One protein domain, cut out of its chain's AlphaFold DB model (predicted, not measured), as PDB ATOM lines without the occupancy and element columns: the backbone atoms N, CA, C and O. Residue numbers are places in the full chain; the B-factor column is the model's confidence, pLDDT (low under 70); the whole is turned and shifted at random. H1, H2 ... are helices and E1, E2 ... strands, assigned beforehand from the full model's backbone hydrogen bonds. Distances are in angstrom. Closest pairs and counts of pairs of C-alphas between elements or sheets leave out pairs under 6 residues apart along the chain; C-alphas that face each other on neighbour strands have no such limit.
ATOM      1  N   GLU A 118     -18.766  31.378  39.457       97.19
ATOM      2  CA  GLU A 118     -18.293  30.240  40.253       97.19
ATOM      3  C   GLU A 118     -18.154  28.976  39.394       97.19
ATOM      4  O   GLU A 118     -17.165  28.247  39.518       97.19
ATOM      5  N   ASP A 119     -19.092  28.723  38.475       97.62
ATOM      6  CA  ASP A 119     -18.996  27.605  37.537       97.62
ATOM      7  C   ASP A 119     -17.795  27.746  36.595       97.62
ATOM      8  O   ASP A 119     -17.065  26.768  36.401       97.62
ATOM      9  N   VAL A 120     -17.531  28.937  36.037       97.75
ATOM     10  CA  VAL A 120     -16.370  29.107  35.147       97.75
ATOM     11  C   VAL A 120     -15.056  28.943  35.900       97.75
ATOM     12  O   VAL A 120     -14.140  28.318  35.371       97.75
ATOM     13  N   LEU A 121     -14.961  29.414  37.147       97.56
ATOM     14  CA  LEU A 121     -13.781  29.195  37.987       97.56
ATOM     15  C   LEU A 121     -13.580  27.709  38.287       97.56
ATOM     16  O   LEU A 121     -12.468  27.196  38.147       97.56
ATOM     17  N   ARG A 122     -14.659  26.986  38.614       97.31
ATOM     18  CA  ARG A 122     -14.619  25.533  38.811       97.31
ATOM     19  C   ARG A 122     -14.135  24.812  37.549       97.31
ATOM     20  O   ARG A 122     -13.277  23.942  37.648       97.31
ATOM     21  N   ARG A 123     -14.652  25.171  36.371       96.81
ATOM     22  CA  ARG A 123     -14.265  24.589  35.069       96.81
ATOM     23  C   ARG A 123     -12.825  24.931  34.681       96.81
ATOM     24  O   ARG A 123     -12.066  24.054  34.269       96.81
ATOM     25  N   ALA A 124     -12.405  26.177  34.886       95.81
ATOM     26  CA  ALA A 124     -11.032  26.611  34.653       95.81
ATOM     27  C   ALA A 124     -10.041  25.833  35.534       95.81
ATOM     28  O   ALA A 124      -8.991  25.411  35.044       95.81
ATOM     29  N   ASN A 125     -10.402  25.563  36.790       95.75
ATOM     30  CA  ASN A 125      -9.592  24.777  37.718       95.75
ATOM     31  C   ASN A 125      -9.696  23.255  37.495       95.75
ATOM     32  O   ASN A 125      -8.815  22.531  37.956       95.75
ATOM     33  N   ASP A 126     -10.700  22.745  36.772       94.69
ATOM     34  CA  ASP A 126     -10.871  21.312  36.470       94.69
ATOM     35  C   ASP A 126      -9.882  20.838  35.392       94.69
ATOM     36  O   ASP A 126     -10.200  20.609  34.226       94.69
ATOM     37  N   THR A 127      -8.614  20.784  35.779       91.00
ATOM     38  CA  THR A 127      -7.493  20.370  34.944       91.00
ATOM     39  C   THR A 127      -6.346  19.880  35.818       91.00
ATOM     40  O   THR A 127      -6.165  20.314  36.960       91.00
ATOM     41  N   ARG A 128      -5.537  18.983  35.256       89.50
ATOM     42  CA  ARG A 128      -4.292  18.503  35.869       89.50
ATOM     43  C   ARG A 128      -3.146  19.510  35.712       89.50
ATOM     44  O   ARG A 128      -2.171  19.440  36.454       89.50
ATOM     45  N   GLN A 129      -3.268  20.446  34.769       88.62
ATOM     46  CA  GLN A 129      -2.247  21.439  34.431       88.62
ATOM     47  C   GLN A 129      -2.621  22.823  34.967       88.62
ATOM     48  O   GLN A 129      -3.748  23.266  34.797       88.62
ATOM     49  N   ALA A 130      -1.672  23.537  35.559       89.75
ATOM     50  CA  ALA A 130      -1.924  24.786  36.268       89.75
ATOM     51  C   ALA A 130      -0.703  25.726  36.242       89.75
ATOM     52  O   ALA A 130      -0.206  26.174  37.278       89.75
ATOM     53  N   LEU A 131      -0.186  26.005  35.041       88.94
ATOM     54  CA  LEU A 131       0.986  26.866  34.873       88.94
ATOM     55  C   LEU A 131       0.611  28.356  34.884       88.94
ATOM     56  O   LEU A 131       0.987  29.074  35.806       88.94
ATOM     57  N   GLY A 132      -0.165  28.803  33.895       90.94
ATOM     58  CA  GLY A 132      -0.589  30.194  33.743       90.94
ATOM     59  C   GLY A 132      -2.094  30.326  33.515       90.94
ATOM     60  O   GLY A 132      -2.704  29.456  32.892       90.94
ATOM     61  N   ALA A 133      -2.685  31.418  33.995       93.62
ATOM     62  CA  ALA A 133      -4.069  31.805  33.732       93.62
ATOM     63  C   ALA A 133      -4.185  33.330  33.602       93.62
ATOM     64  O   ALA A 133      -3.334  34.065  34.088       93.62
ATOM     65  N   SER A 134      -5.238  33.831  32.964       95.12
ATOM     66  CA  SER A 134      -5.488  35.275  32.904       95.12
ATOM     67  C   SER A 134      -6.969  35.599  32.993       95.12
ATOM     68  O   SER A 134      -7.783  34.863  32.436       95.12
ATOM     69  N   VAL A 135      -7.297  36.716  33.636       95.88
ATOM     70  CA  VAL A 135      -8.652  37.268  33.737       95.88
ATOM     71  C   VAL A 135      -8.707  38.583  32.967       95.88
ATOM     72  O   VAL A 135      -7.839  39.433  33.134       95.88
ATOM     73  N   TRP A 136      -9.731  38.753  32.135       96.19
ATOM     74  CA  TRP A 136      -9.920  39.938  31.300       96.19
ATOM     75  C   TRP A 136     -11.247  40.599  31.665       96.19
ATOM     76  O   TRP A 136     -12.309  40.018  31.443       96.19
ATOM     77  N   THR A 137     -11.190  41.769  32.297       93.12
ATOM     78  CA  THR A 137     -12.369  42.525  32.736       93.12
ATOM     79  C   THR A 137     -11.989  43.960  33.106       93.12
ATOM     80  O   THR A 137     -10.889  44.210  33.592       93.12
ATOM     81  N   GLU A 138     -12.913  44.897  32.908       92.62
ATOM     82  CA  GLU A 138     -12.787  46.281  33.395       92.62
ATOM     83  C   GLU A 138     -13.114  46.402  34.898       92.62
ATOM     84  O   GLU A 138     -12.748  47.375  35.552       92.62
ATOM     85  N   GLU A 139     -13.787  45.398  35.468       93.25
ATOM     86  CA  GLU A 139     -14.206  45.360  36.871       93.25
ATOM     87  C   GLU A 139     -13.059  44.842  37.751       93.25
ATOM     88  O   GLU A 139     -12.894  43.632  37.932       93.25
ATOM     89  N   MET A 140     -12.257  45.742  38.320       90.50
ATOM     90  CA  MET A 140     -11.056  45.353  39.077       90.50
ATOM     91  C   MET A 140     -11.350  44.462  40.286       90.50
ATOM     92  O   MET A 140     -10.636  43.484  40.504       90.50
ATOM     93  N   ASP A 141     -12.451  44.704  41.000       93.50
ATOM     94  CA  ASP A 141     -12.856  43.839  42.109       93.50
ATOM     95  C   ASP A 141     -13.183  42.416  41.623       93.50
ATOM     96  O   ASP A 141     -12.948  41.434  42.327       93.50
ATOM     97  N   ARG A 142     -13.735  42.279  40.407       92.75
ATOM     98  CA  ARG A 142     -13.959  40.967  39.785       92.75
ATOM     99  C   ARG A 142     -12.631  40.328  39.398       92.75
ATOM    100  O   ARG A 142     -12.445  39.143  39.672       92.75
ATOM    101  N   ALA A 143     -11.716  41.095  38.803       92.19
ATOM    102  CA  ALA A 143     -10.385  40.609  38.454       92.19
ATOM    103  C   ALA A 143      -9.679  40.030  39.686       92.19
ATOM    104  O   ALA A 143      -9.302  38.862  39.667       92.19
ATOM    105  N   GLU A 144      -9.589  40.790  40.779       91.62
ATOM    106  CA  GLU A 144      -8.928  40.362  42.013       91.62
ATOM    107  C   GLU A 144      -9.568  39.096  42.607       91.62
ATOM    108  O   GLU A 144      -8.867  38.119  42.897       91.62
ATOM    109  N   ARG A 145     -10.906  39.051  42.709       95.31
ATOM    110  CA  ARG A 145     -11.625  37.870  43.223       95.31
ATOM    111  C   ARG A 145     -11.390  36.622  42.375       95.31
ATOM    112  O   ARG A 145     -11.082  35.561  42.922       95.31
ATOM    113  N   MET A 146     -11.523  36.728  41.051       96.19
ATOM    114  CA  MET A 146     -11.307  35.596  40.145       96.19
ATOM    115  C   MET A 146      -9.844  35.147  40.165       96.19
ATOM    116  O   MET A 146      -9.561  33.952  40.255       96.19
ATOM    117  N   MET A 147      -8.907  36.099  40.144       93.25
ATOM    118  CA  MET A 147      -7.478  35.820  40.234       93.25
ATOM    119  C   MET A 147      -7.138  35.070  41.515       93.25
ATOM    120  O   MET A 147      -6.398  34.092  41.441       93.25
ATOM    121  N   GLY A 148      -7.706  35.455  42.661       92.75
ATOM    122  CA  GLY A 148      -7.519  34.761  43.936       92.75
ATOM    123  C   GLY A 148      -7.948  33.291  43.894       92.75
ATOM    124  O   GLY A 148      -7.246  32.436  44.434       92.75
ATOM    125  N   LYS A 149      -9.036  32.980  43.178       95.44
ATOM    126  CA  LYS A 149      -9.638  31.636  43.094       95.44
ATOM    127  C   LYS A 149      -9.041  30.718  42.020       95.44
ATOM    128  O   LYS A 149      -9.253  29.507  42.074       95.44
ATOM    129  N   LEU A 150      -8.307  31.249  41.041       94.62
ATOM    130  CA  LEU A 150      -7.679  30.434  39.995       94.62
ATOM    131  C   LEU A 150      -6.516  29.597  40.544       94.62
ATOM    132  O   LEU A 150      -5.577  30.116  41.140       94.62
ATOM    133  N   GLU A 151      -6.519  28.298  40.294       92.94
ATOM    134  CA  GLU A 151      -5.449  27.386  40.696       92.94
ATOM    135  C   GLU A 151      -4.380  27.338  39.599       92.94
ATOM    136  O   GLU A 151      -4.312  26.381  38.837       92.94
ATOM    137  N   ALA A 152      -3.567  28.391  39.491       90.25
ATOM    138  CA  ALA A 152      -2.433  28.485  38.572       90.25
ATOM    139  C   ALA A 152      -1.259  29.207  39.241       90.25
ATOM    140  O   ALA A 152      -1.459  30.012  40.151       90.25
ATOM    141  N   GLY A 153      -0.025  28.876  38.851       86.38
ATOM    142  CA  GLY A 153       1.173  29.469  39.464       86.38
ATOM    143  C   GLY A 153       1.427  30.915  39.046       86.38
ATOM    144  O   GLY A 153       1.910  31.711  39.848       86.38
ATOM    145  N   MET A 154       0.999  31.279  37.841       88.31
ATOM    146  CA  MET A 154       0.984  32.655  37.354       88.31
ATOM    147  C   MET A 154      -0.432  33.039  36.958       88.31
ATOM    148  O   MET A 154      -1.089  32.312  36.209       88.31
ATOM    149  N   VAL A 155      -0.907  34.179  37.452       91.50
ATOM    150  CA  VAL A 155      -2.192  34.737  37.043       91.50
ATOM    151  C   VAL A 155      -2.039  36.206  36.681       91.50
ATOM    152  O   VAL A 155      -1.558  37.010  37.477       91.50
ATOM    153  N   TRP A 156      -2.478  36.556  35.479       93.00
ATOM    154  CA  TRP A 156      -2.487  37.931  34.983       93.00
ATOM    155  C   TRP A 156      -3.913  38.492  34.962       93.00
ATOM    156  O   TRP A 156      -4.872  37.768  34.702       93.00
ATOM    157  N   SER A 157      -4.061  39.789  35.199       93.69
ATOM    158  CA  SER A 157      -5.261  40.550  34.852       93.69
ATOM    159  C   SER A 157      -4.949  41.434  33.656       93.69
ATOM    160  O   SER A 157      -3.900  42.079  33.636       93.69
ATOM    161  N   ASN A 158      -5.852  41.423  32.669       91.81
ATOM    162  CA  ASN A 158      -5.832  42.281  31.479       91.81
ATOM    163  C   ASN A 158      -4.517  42.259  30.686       91.81
ATOM    164  O   ASN A 158      -4.177  43.198  29.974       91.81
ATOM    165  N   ALA A 159      -3.798  41.154  30.831       89.50
ATOM    166  CA  ALA A 159      -2.545  40.839  30.186       89.50
ATOM    167  C   ALA A 159      -2.428  39.317  30.109       89.50
ATOM    168  O   ALA A 159      -3.136  38.570  30.798       89.50
ATOM    169  N   HIS A 160      -1.511  38.837  29.282       88.25
ATOM    170  CA  HIS A 160      -1.151  37.431  29.254       88.25
ATOM    171  C   HIS A 160       0.303  37.292  28.832       88.25
ATOM    172  O   HIS A 160       0.760  38.005  27.945       88.25
ATOM    173  N   PHE A 161       1.011  36.336  29.433       86.44
ATOM    174  CA  PHE A 161       2.404  36.043  29.096       86.44
ATOM    175  C   PHE A 161       3.394  37.196  29.350       86.44
ATOM    176  O   PHE A 161       4.463  37.260  28.747       86.44
ATOM    177  N   GLU A 162       3.086  38.075  30.300       83.50
ATOM    178  CA  GLU A 162       4.050  39.055  30.792       83.50
ATOM    179  C   GLU A 162       4.953  38.403  31.836       83.50
ATOM    180  O   GLU A 162       4.555  38.154  32.978       83.50
ATOM    181  N   LEU A 163       6.162  38.060  31.400       78.25
ATOM    182  CA  LEU A 163       7.193  37.462  32.233       78.25
ATOM    183  C   LEU A 163       8.207  38.523  32.638       78.25
ATOM    184  O   LEU A 163       8.696  39.280  31.800       78.25
ATOM    185  N   HIS A 164       8.567  38.532  33.917       74.12
ATOM    186  CA  HIS A 164       9.571  39.437  34.453       74.12
ATOM    187  C   HIS A 164      10.712  38.636  35.096       74.12
ATOM    188  O   HIS A 164      10.427  37.697  35.841       74.12
ATOM    189  N   PRO A 165      11.995  38.993  34.876       73.94
ATOM    190  CA  PRO A 165      13.138  38.237  35.408       73.94
ATOM    191  C   PRO A 165      13.161  38.118  36.935       73.94
ATOM    192  O   PRO A 165      13.764  37.202  37.480       73.94
ATOM    193  N   PHE A 166      12.511  39.054  37.626       72.25
ATOM    194  CA  PHE A 166      12.433  39.089  39.087       72.25
ATOM    195  C   PHE A 166      11.121  38.516  39.636       72.25
ATOM    196  O   PHE A 166      10.900  38.536  40.846       72.25
ATOM    197  N   ALA A 167      10.228  38.054  38.759       74.62
ATOM    198  CA  ALA A 167       8.976  37.441  39.152       74.62
ATOM    199  C   ALA A 167       9.083  35.920  39.059       74.62
ATOM    200  O   ALA A 167       9.514  35.364  38.048       74.62
ATOM    201  N   SER A 168       8.674  35.259  40.135       75.25
ATOM    202  CA  SER A 168       8.696  33.810  40.267       75.25
ATOM    203  C   SER A 168       7.816  33.127  39.220       75.25
ATOM    204  O   SER A 168       6.617  33.392  39.143       75.25
ATOM    205  N   LEU A 169       8.406  32.205  38.462       76.12
ATOM    206  CA  LEU A 169       7.710  31.354  37.504       76.12
ATOM    207  C   LEU A 169       7.603  29.950  38.092       76.12
ATOM    208  O   LEU A 169       8.592  29.245  38.244       76.12
ATOM    209  N   GLY A 170       6.393  29.540  38.450       77.38
ATOM    210  CA  GLY A 170       6.129  28.216  39.007       77.38
ATOM    211  C   GLY A 170       4.817  27.667  38.477       77.38
ATOM    212  O   GLY A 170       3.937  28.426  38.075       77.38
ATOM    213  N   GLY A 171       4.688  26.345  38.457       79.75
ATOM    214  CA  GLY A 171       3.433  25.659  38.165       79.75
ATOM    215  C   GLY A 171       2.770  25.157  39.444       79.75
ATOM    216  O   GLY A 171       3.443  24.858  40.425       79.75
ATOM    217  N   HIS A 172       1.447  25.029  39.422       81.81
ATOM    218  CA  HIS A 172       0.720  24.200  40.384       81.81
ATOM    219  C   HIS A 172       0.372  22.839  39.758       81.81
ATOM    220  O   HIS A 172       0.487  22.640  38.544       81.81
ATOM    221  N   LYS A 173      -0.111  21.903  40.586       87.31
ATOM    222  CA  LYS A 173      -0.555  20.560  40.169       87.31
ATOM    223  C   LYS A 173       0.557  19.810  39.430       87.31
ATOM    224  O   LYS A 173       1.668  19.710  39.934       87.31
ATOM    225  N   GLU A 174       0.278  19.283  38.244       88.44
ATOM    226  CA  GLU A 174       1.259  18.549  37.445       88.44
ATOM    227  C   GLU A 174       2.103  19.465  36.548       88.44
ATOM    228  O   GLU A 174       2.916  18.977  35.769       88.44
ATOM    229  N   SER A 175       1.939  20.791  36.639       83.38
ATOM    230  CA  SER A 175       2.734  21.741  35.847       83.38
ATOM    231  C   SER A 175       4.129  22.012  36.403       83.38
ATOM    232  O   SER A 175       4.875  22.763  35.783       83.38
ATOM    233  N   GLY A 176       4.498  21.403  37.528       80.06
ATOM    234  CA  GLY A 176       5.863  21.431  38.037       80.06
ATOM    235  C   GLY A 176       5.938  21.383  39.555       80.06
ATOM    236  O   GLY A 176       4.964  21.635  40.260       80.06
ATOM    237  N   LEU A 177       7.132  21.058  40.038       70.75
ATOM    238  CA  LEU A 177       7.542  21.221  41.426       70.75
ATOM    239  C   LEU A 177       8.722  22.199  41.411       70.75
ATOM    240  O   LEU A 177       9.620  22.022  40.591       70.75
ATOM    241  N   ALA A 178       8.722  23.175  42.321       67.50
ATOM    242  CA  ALA A 178       9.658  24.306  42.394       67.50
ATOM    243  C   ALA A 178       9.329  25.505  41.481       67.50
ATOM    244  O   ALA A 178       8.301  25.552  40.802       67.50
ATOM    245  N   VAL A 179      10.178  26.526  41.584       71.38
ATOM    246  CA  VAL A 179       9.988  27.874  41.049       71.38
ATOM    247  C   VAL A 179      11.283  28.314  40.360       71.38
ATOM    248  O   VAL A 179      12.369  28.154  40.914       71.38
ATOM    249  N   GLU A 180      11.170  28.873  39.160       66.94
ATOM    250  CA  GLU A 180      12.225  29.599  38.448       66.94
ATOM    251  C   GLU A 180      12.152  31.097  38.795       66.94
ATOM    252  O   GLU A 180      11.107  31.594  39.217       66.94
ATOM    253  N   ASN A 181      13.249  31.841  38.621       67.88
ATOM    254  CA  ASN A 181      13.333  33.277  38.944       67.88
ATOM    255  C   ASN A 181      13.043  33.597  40.425       67.88
ATOM    256  O   ASN A 181      12.279  34.504  40.763       67.88
ATOM    257  N   VAL A 182      13.647  32.823  41.328       61.72
ATOM    258  CA  VAL A 182      13.585  33.058  42.776       61.72
ATOM    259  C   VAL A 182      14.600  34.158  43.126       61.72
ATOM    260  O   VAL A 182      15.791  33.954  42.886       61.72
ATOM    261  N   PRO A 183      14.187  35.319  43.676       59.19
ATOM    262  CA  PRO A 183      15.136  36.282  44.232       59.19
ATOM    263  C   PRO A 183      16.007  35.591  45.285       59.19
ATOM    264  O   PRO A 183      15.498  34.734  46.006       59.19
ATOM    265  N   ASN A 184      17.282  35.976  45.414       49.59
ATOM    266  CA  ASN A 184      18.286  35.312  46.269       49.59
ATOM    267  C   ASN A 184      17.872  35.084  47.745       49.59
ATOM    268  O   ASN A 184      18.542  34.340  48.457       49.59
ATOM    269  N   GLU A 185      16.783  35.699  48.208       51.25
ATOM    270  CA  GLU A 185      16.268  35.647  49.580       51.25
ATOM    271  C   GLU A 185      15.000  34.782  49.752       51.25
ATOM    272  O   GLU A 185      14.530  34.584  50.873       51.25
ATOM    273  N   ALA A 186      14.413  34.255  48.671       53.94
ATOM    274  CA  ALA A 186      13.175  33.480  48.736       53.94
ATOM    275  C   ALA A 186      13.434  31.963  48.820       53.94
ATOM    276  O   ALA A 186      14.306  31.409  48.156       53.94
ATOM    277  N   ASN A 187      12.648  31.274  49.655       51.31
ATOM    278  CA  ASN A 187      12.732  29.825  49.827       51.31
ATOM    279  C   ASN A 187      12.249  29.111  48.543       51.31
ATOM    280  O   ASN A 187      11.060  29.212  48.231       51.31
ATOM    281  N   PRO A 188      13.108  28.348  47.839       48.94
ATOM    282  CA  PRO A 188      12.773  27.714  46.559       48.94
ATOM    283  C   PRO A 188      11.712  26.603  46.668       48.94
ATOM    284  O   PRO A 188      11.238  26.099  45.652       48.94
ATOM    285  N   VAL A 189      11.337  26.211  47.892       45.69
ATOM    286  CA  VAL A 189      10.321  25.183  48.178       45.69
ATOM    287  C   VAL A 189       8.920  25.789  48.373       45.69
ATOM    288  O   VAL A 189       7.926  25.068  48.309       45.69
ATOM    289  N   LEU A 190       8.804  27.106  48.591       45.97
ATOM    290  CA  LEU A 190       7.503  27.774  48.675       45.97
ATOM    291  C   LEU A 190       7.009  28.129  47.270       45.97
ATOM    292  O   LEU A 190       7.549  29.022  46.621       45.97
ATOM    293  N   VAL A 191       5.938  27.470  46.822       50.00
ATOM    294  CA  VAL A 191       5.229  27.848  45.593       50.00
ATOM    295  C   VAL A 191       4.459  29.137  45.872       50.00
ATOM    296  O   VAL A 191       3.376  29.127  46.455       50.00
ATOM    297  N   ARG A 192       5.055  30.273  45.509       56.84
ATOM    298  CA  ARG A 192       4.372  31.567  45.511       56.84
ATOM    299  C   ARG A 192       3.598  31.715  44.209       56.84
ATOM    300  O   ARG A 192       4.112  31.406  43.138       56.84
ATOM    301  N   LYS A 193       2.366  32.206  44.310       65.00
ATOM    302  CA  LYS A 193       1.549  32.560  43.153       65.00
ATOM    303  C   LYS A 193       1.899  33.975  42.708       65.00
ATOM    304  O   LYS A 193       1.808  34.905  43.508       65.00
ATOM    305  N   MET A 194       2.295  34.138  41.451       70.69
ATOM    306  CA  MET A 194       2.496  35.457  40.857       70.69
ATOM    307  C   MET A 194       1.143  36.019  40.426       70.69
ATOM    308  O   MET A 194       0.433  35.382  39.647       70.69
ATOM    309  N   LEU A 195       0.805  37.210  40.915       69.44
ATOM    310  CA  LEU A 195      -0.342  37.988  40.458       69.44
ATOM    311  C   LEU A 195       0.177  39.259  39.784       69.44
ATOM    312  O   LEU A 195       0.902  40.028  40.410       69.44
ATOM    313  N   SER A 196      -0.180  39.465  38.519       73.19
ATOM    314  CA  SER A 196       0.125  40.699  37.788       73.19
ATOM    315  C   SER A 196      -1.174  41.421  37.472       73.19
ATOM    316  O   SER A 196      -2.020  40.864  36.774       73.19
ATOM    317  N   LEU A 197      -1.342  42.636  37.988       67.94
ATOM    318  CA  LEU A 197      -2.588  43.389  37.884       67.94
ATOM    319  C   LEU A 197      -2.427  44.558  36.908       67.94
ATOM    320  O   LEU A 197      -1.605  45.441  37.143       67.94
ATOM    321  N   HIS A 198      -3.242  44.584  35.853       70.06
ATOM    322  CA  HIS A 198      -3.339  45.732  34.952       70.06
ATOM    323  C   HIS A 198      -4.743  46.323  35.009       70.06
ATOM    324  O   HIS A 198      -5.729  45.665  34.681       70.06
ATOM    325  N   CYS A 199      -4.831  47.595  35.401       41.91
ATOM    326  CA  CYS A 199      -6.109  48.304  35.511       41.91
ATOM    327  C   CYS A 199      -6.712  48.705  34.154       41.91
ATOM    328  O   CYS A 199      -7.867  49.108  34.097       41.91
ATOM    329  N   HIS A 200      -5.943  48.601  33.067       48.78
ATOM    330  CA  HIS A 200      -6.402  48.878  31.710       48.78
ATOM    331  C   HIS A 200      -6.400  47.584  30.904       48.78
ATOM    332  O   HIS A 200      -5.446  46.810  30.988       48.78
ATOM    333  N   VAL A 201      -7.442  47.369  30.097       45.72
ATOM    334  CA  VAL A 201      -7.487  46.266  29.132       45.72
ATOM    335  C   VAL A 201      -6.499  46.565  28.010       45.72
ATOM    336  O   VAL A 201      -6.826  47.225  27.026       45.72
ATOM    337  N   ALA A 202      -5.265  46.094  28.159       41.66
ATOM    338  CA  ALA A 202      -4.314  46.074  27.066       41.66
ATOM    339  C   ALA A 202      -4.662  44.875  26.181       41.66
ATOM    340  O   ALA A 202      -4.212  43.758  26.424       41.66
ATOM    341  N   ILE A 203      -5.489  45.080  25.151       35.78
ATOM    342  CA  ILE A 203      -5.599  44.081  24.085       35.78
ATOM    343  C   ILE A 203      -4.179  43.905  23.550       35.78
ATOM    344  O   ILE A 203      -3.596  44.854  23.022       35.78
ATOM    345  N   CYS A 204      -3.598  42.712  23.710       31.14
ATOM    346  CA  CYS A 204      -2.384  42.361  22.992       31.14
ATOM    347  C   CYS A 204      -2.726  42.401  21.499       31.14
ATOM    348  O   CYS A 204      -3.146  41.401  20.922       31.14
ATOM    349  N   ASN A 205      -2.575  43.568  20.873       25.95
ATOM    350  CA  ASN A 205      -2.645  43.729  19.432       25.95
ATOM    351  C   ASN A 205      -1.407  43.055  18.841       25.95
ATOM    352  O   ASN A 205      -0.426  43.703  18.478       25.95
ATOM    353  N   PHE A 206      -1.458  41.728  18.749       35.69
ATOM    354  CA  PHE A 206      -0.406  40.903  18.169       35.69
ATOM    355  C   PHE A 206      -0.130  41.262  16.694       35.69
ATOM    356  O   PHE A 206       0.967  41.000  16.211       35.69
ATOM    357  N   ALA A 207      -1.069  41.928  16.008       26.73
ATOM    358  CA  ALA A 207      -0.899  42.469  14.657       26.73
ATOM    359  C   ALA A 207      -0.262  43.880  14.608       26.73
ATOM    360  O   ALA A 207       0.411  44.216  13.635       26.73
ATOM    361  N   SER A 208      -0.404  44.709  15.653       24.83
ATOM    362  CA  SER A 208       0.071  46.109  15.628       24.83
ATOM    363  C   SER A 208       1.585  46.250  15.808       24.83
ATOM    364  O   SER A 208       2.134  47.312  15.512       24.83
ATOM    365  N   ALA A 209       2.278  45.199  16.253       29.14
ATOM    366  CA  ALA A 209       3.735  45.214  16.343       29.14
ATOM    367  C   ALA A 209       4.399  45.354  14.961       29.14
ATOM    368  O   ALA A 209       5.479  45.921  14.870       29.14
ATOM    369  N   ALA A 210       3.744  44.913  13.878       28.69
ATOM    370  CA  ALA A 210       4.299  45.005  12.528       28.69
ATOM    371  C   ALA A 210       4.387  46.450  11.996       28.69
ATOM    372  O   ALA A 210       5.319  46.764  11.266       28.69
ATOM    373  N   HIS A 211       3.466  47.343  12.381       26.22
ATOM    374  CA  HIS A 211       3.498  48.752  11.952       26.22
ATOM    375  C   HIS A 211       4.483  49.616  12.754       26.22
ATOM    376  O   HIS A 211       4.952  50.630  12.248       26.22
ATOM    377  N   LEU A 212       4.852  49.211  13.974       27.55
ATOM    378  CA  LEU A 212       5.826  49.947  14.794       27.55
ATOM    379  C   LEU A 212       7.276  49.786  14.307       27.55
ATOM    380  O   LEU A 212       8.123  50.612  14.642       27.55
ATOM    381  N   PHE A 213       7.569  48.771  13.487       29.92
ATOM    382  CA  PHE A 213       8.893  48.578  12.881       29.92
ATOM    383  C   PHE A 213       9.122  49.404  11.603       29.92
ATOM    384  O   PHE A 213      10.246  49.436  11.105       29.92
ATOM    385  N   GLU A 214       8.098  50.092  11.085       29.86
ATOM    386  CA  GLU A 214       8.231  51.015   9.943       29.86
ATOM    387  C   GLU A 214       8.510  52.471  10.371       29.86
ATOM    388  O   GLU A 214       8.857  53.303   9.532       29.86
ATOM    389  N   SER A 215       8.415  52.793  11.667       32.50
ATOM    390  CA  SER A 215       8.698  54.133  12.198       32.50
ATOM    391  C   SER A 215      10.121  54.276  12.748       32.50
ATOM    392  O   SER A 215      10.644  53.398  13.430       32.50
ATOM    393  N   ASN A 216      10.727  55.422  12.429       29.31
ATOM    394  CA  ASN A 216      12.081  55.866  12.760       29.31
ATOM    395  C   ASN A 216      12.483  55.568  14.232       29.31
ATOM    396  O   ASN A 216      11.713  55.902  15.135       29.31
TER     397      ASN A 216
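AT A GLANCE: This is residues 118 to 216 of the 247 residues of the protein "Aldedh domain-containing protein" of Fusarium euwallaceae (UniProt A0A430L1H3). Little regular structure is present: H2 packs over one face of a small parallel sheet, E1 E2 E3, with H1 near H2, a large loop of residues 158 to 193 and residues 205 to 216 sticking out as a tail. The 99 printed residues run H1 E1 H2 E2 E3 H3, mixed class, with 33 in named elements. The whole is only just loose, close to compact: radius of gyration of the C-alphas 15.5 A, spans 47 by 37 by 23 A.

HOW THE PARTS SIT: H1, residues 118 to 125, is close but not clearly touching H2, residues 140 to 149; their closest C-alphas, Leu 121 and Lys 149, are 7.0 A apart. E1, residues 132 to 135, and E2, residues 154 to 157, are parallel, N 133 to O 154 at 2.9 A. E3, residues 194 to 196, is parallel to E2, N 155 to O 194 at 2.8 A. H2 is on the sheet, in two layers, at a height of 8.1 A. E1, H2, E2 form a strand-helix-strand unit, parallel strands joined through a helix, its crossover right-handed. Every O i to N i+4 pair is within hydrogen-bond range in H1 and H2.

IN THESE COORDINATES: H1 begins at C-alpha 118 (-18.293, 30.240, 40.253); H2 is 14.4 A long. H3, residues 209 to 212, ends at C-alpha 212 (5.826, 49.947, 14.794).

THE WHOLE: The printed part has no cut. Links E2 to E3 and E3 to H3 are long. Confidence is low at 35 residues, among them 180 to 193 and 199 to 216.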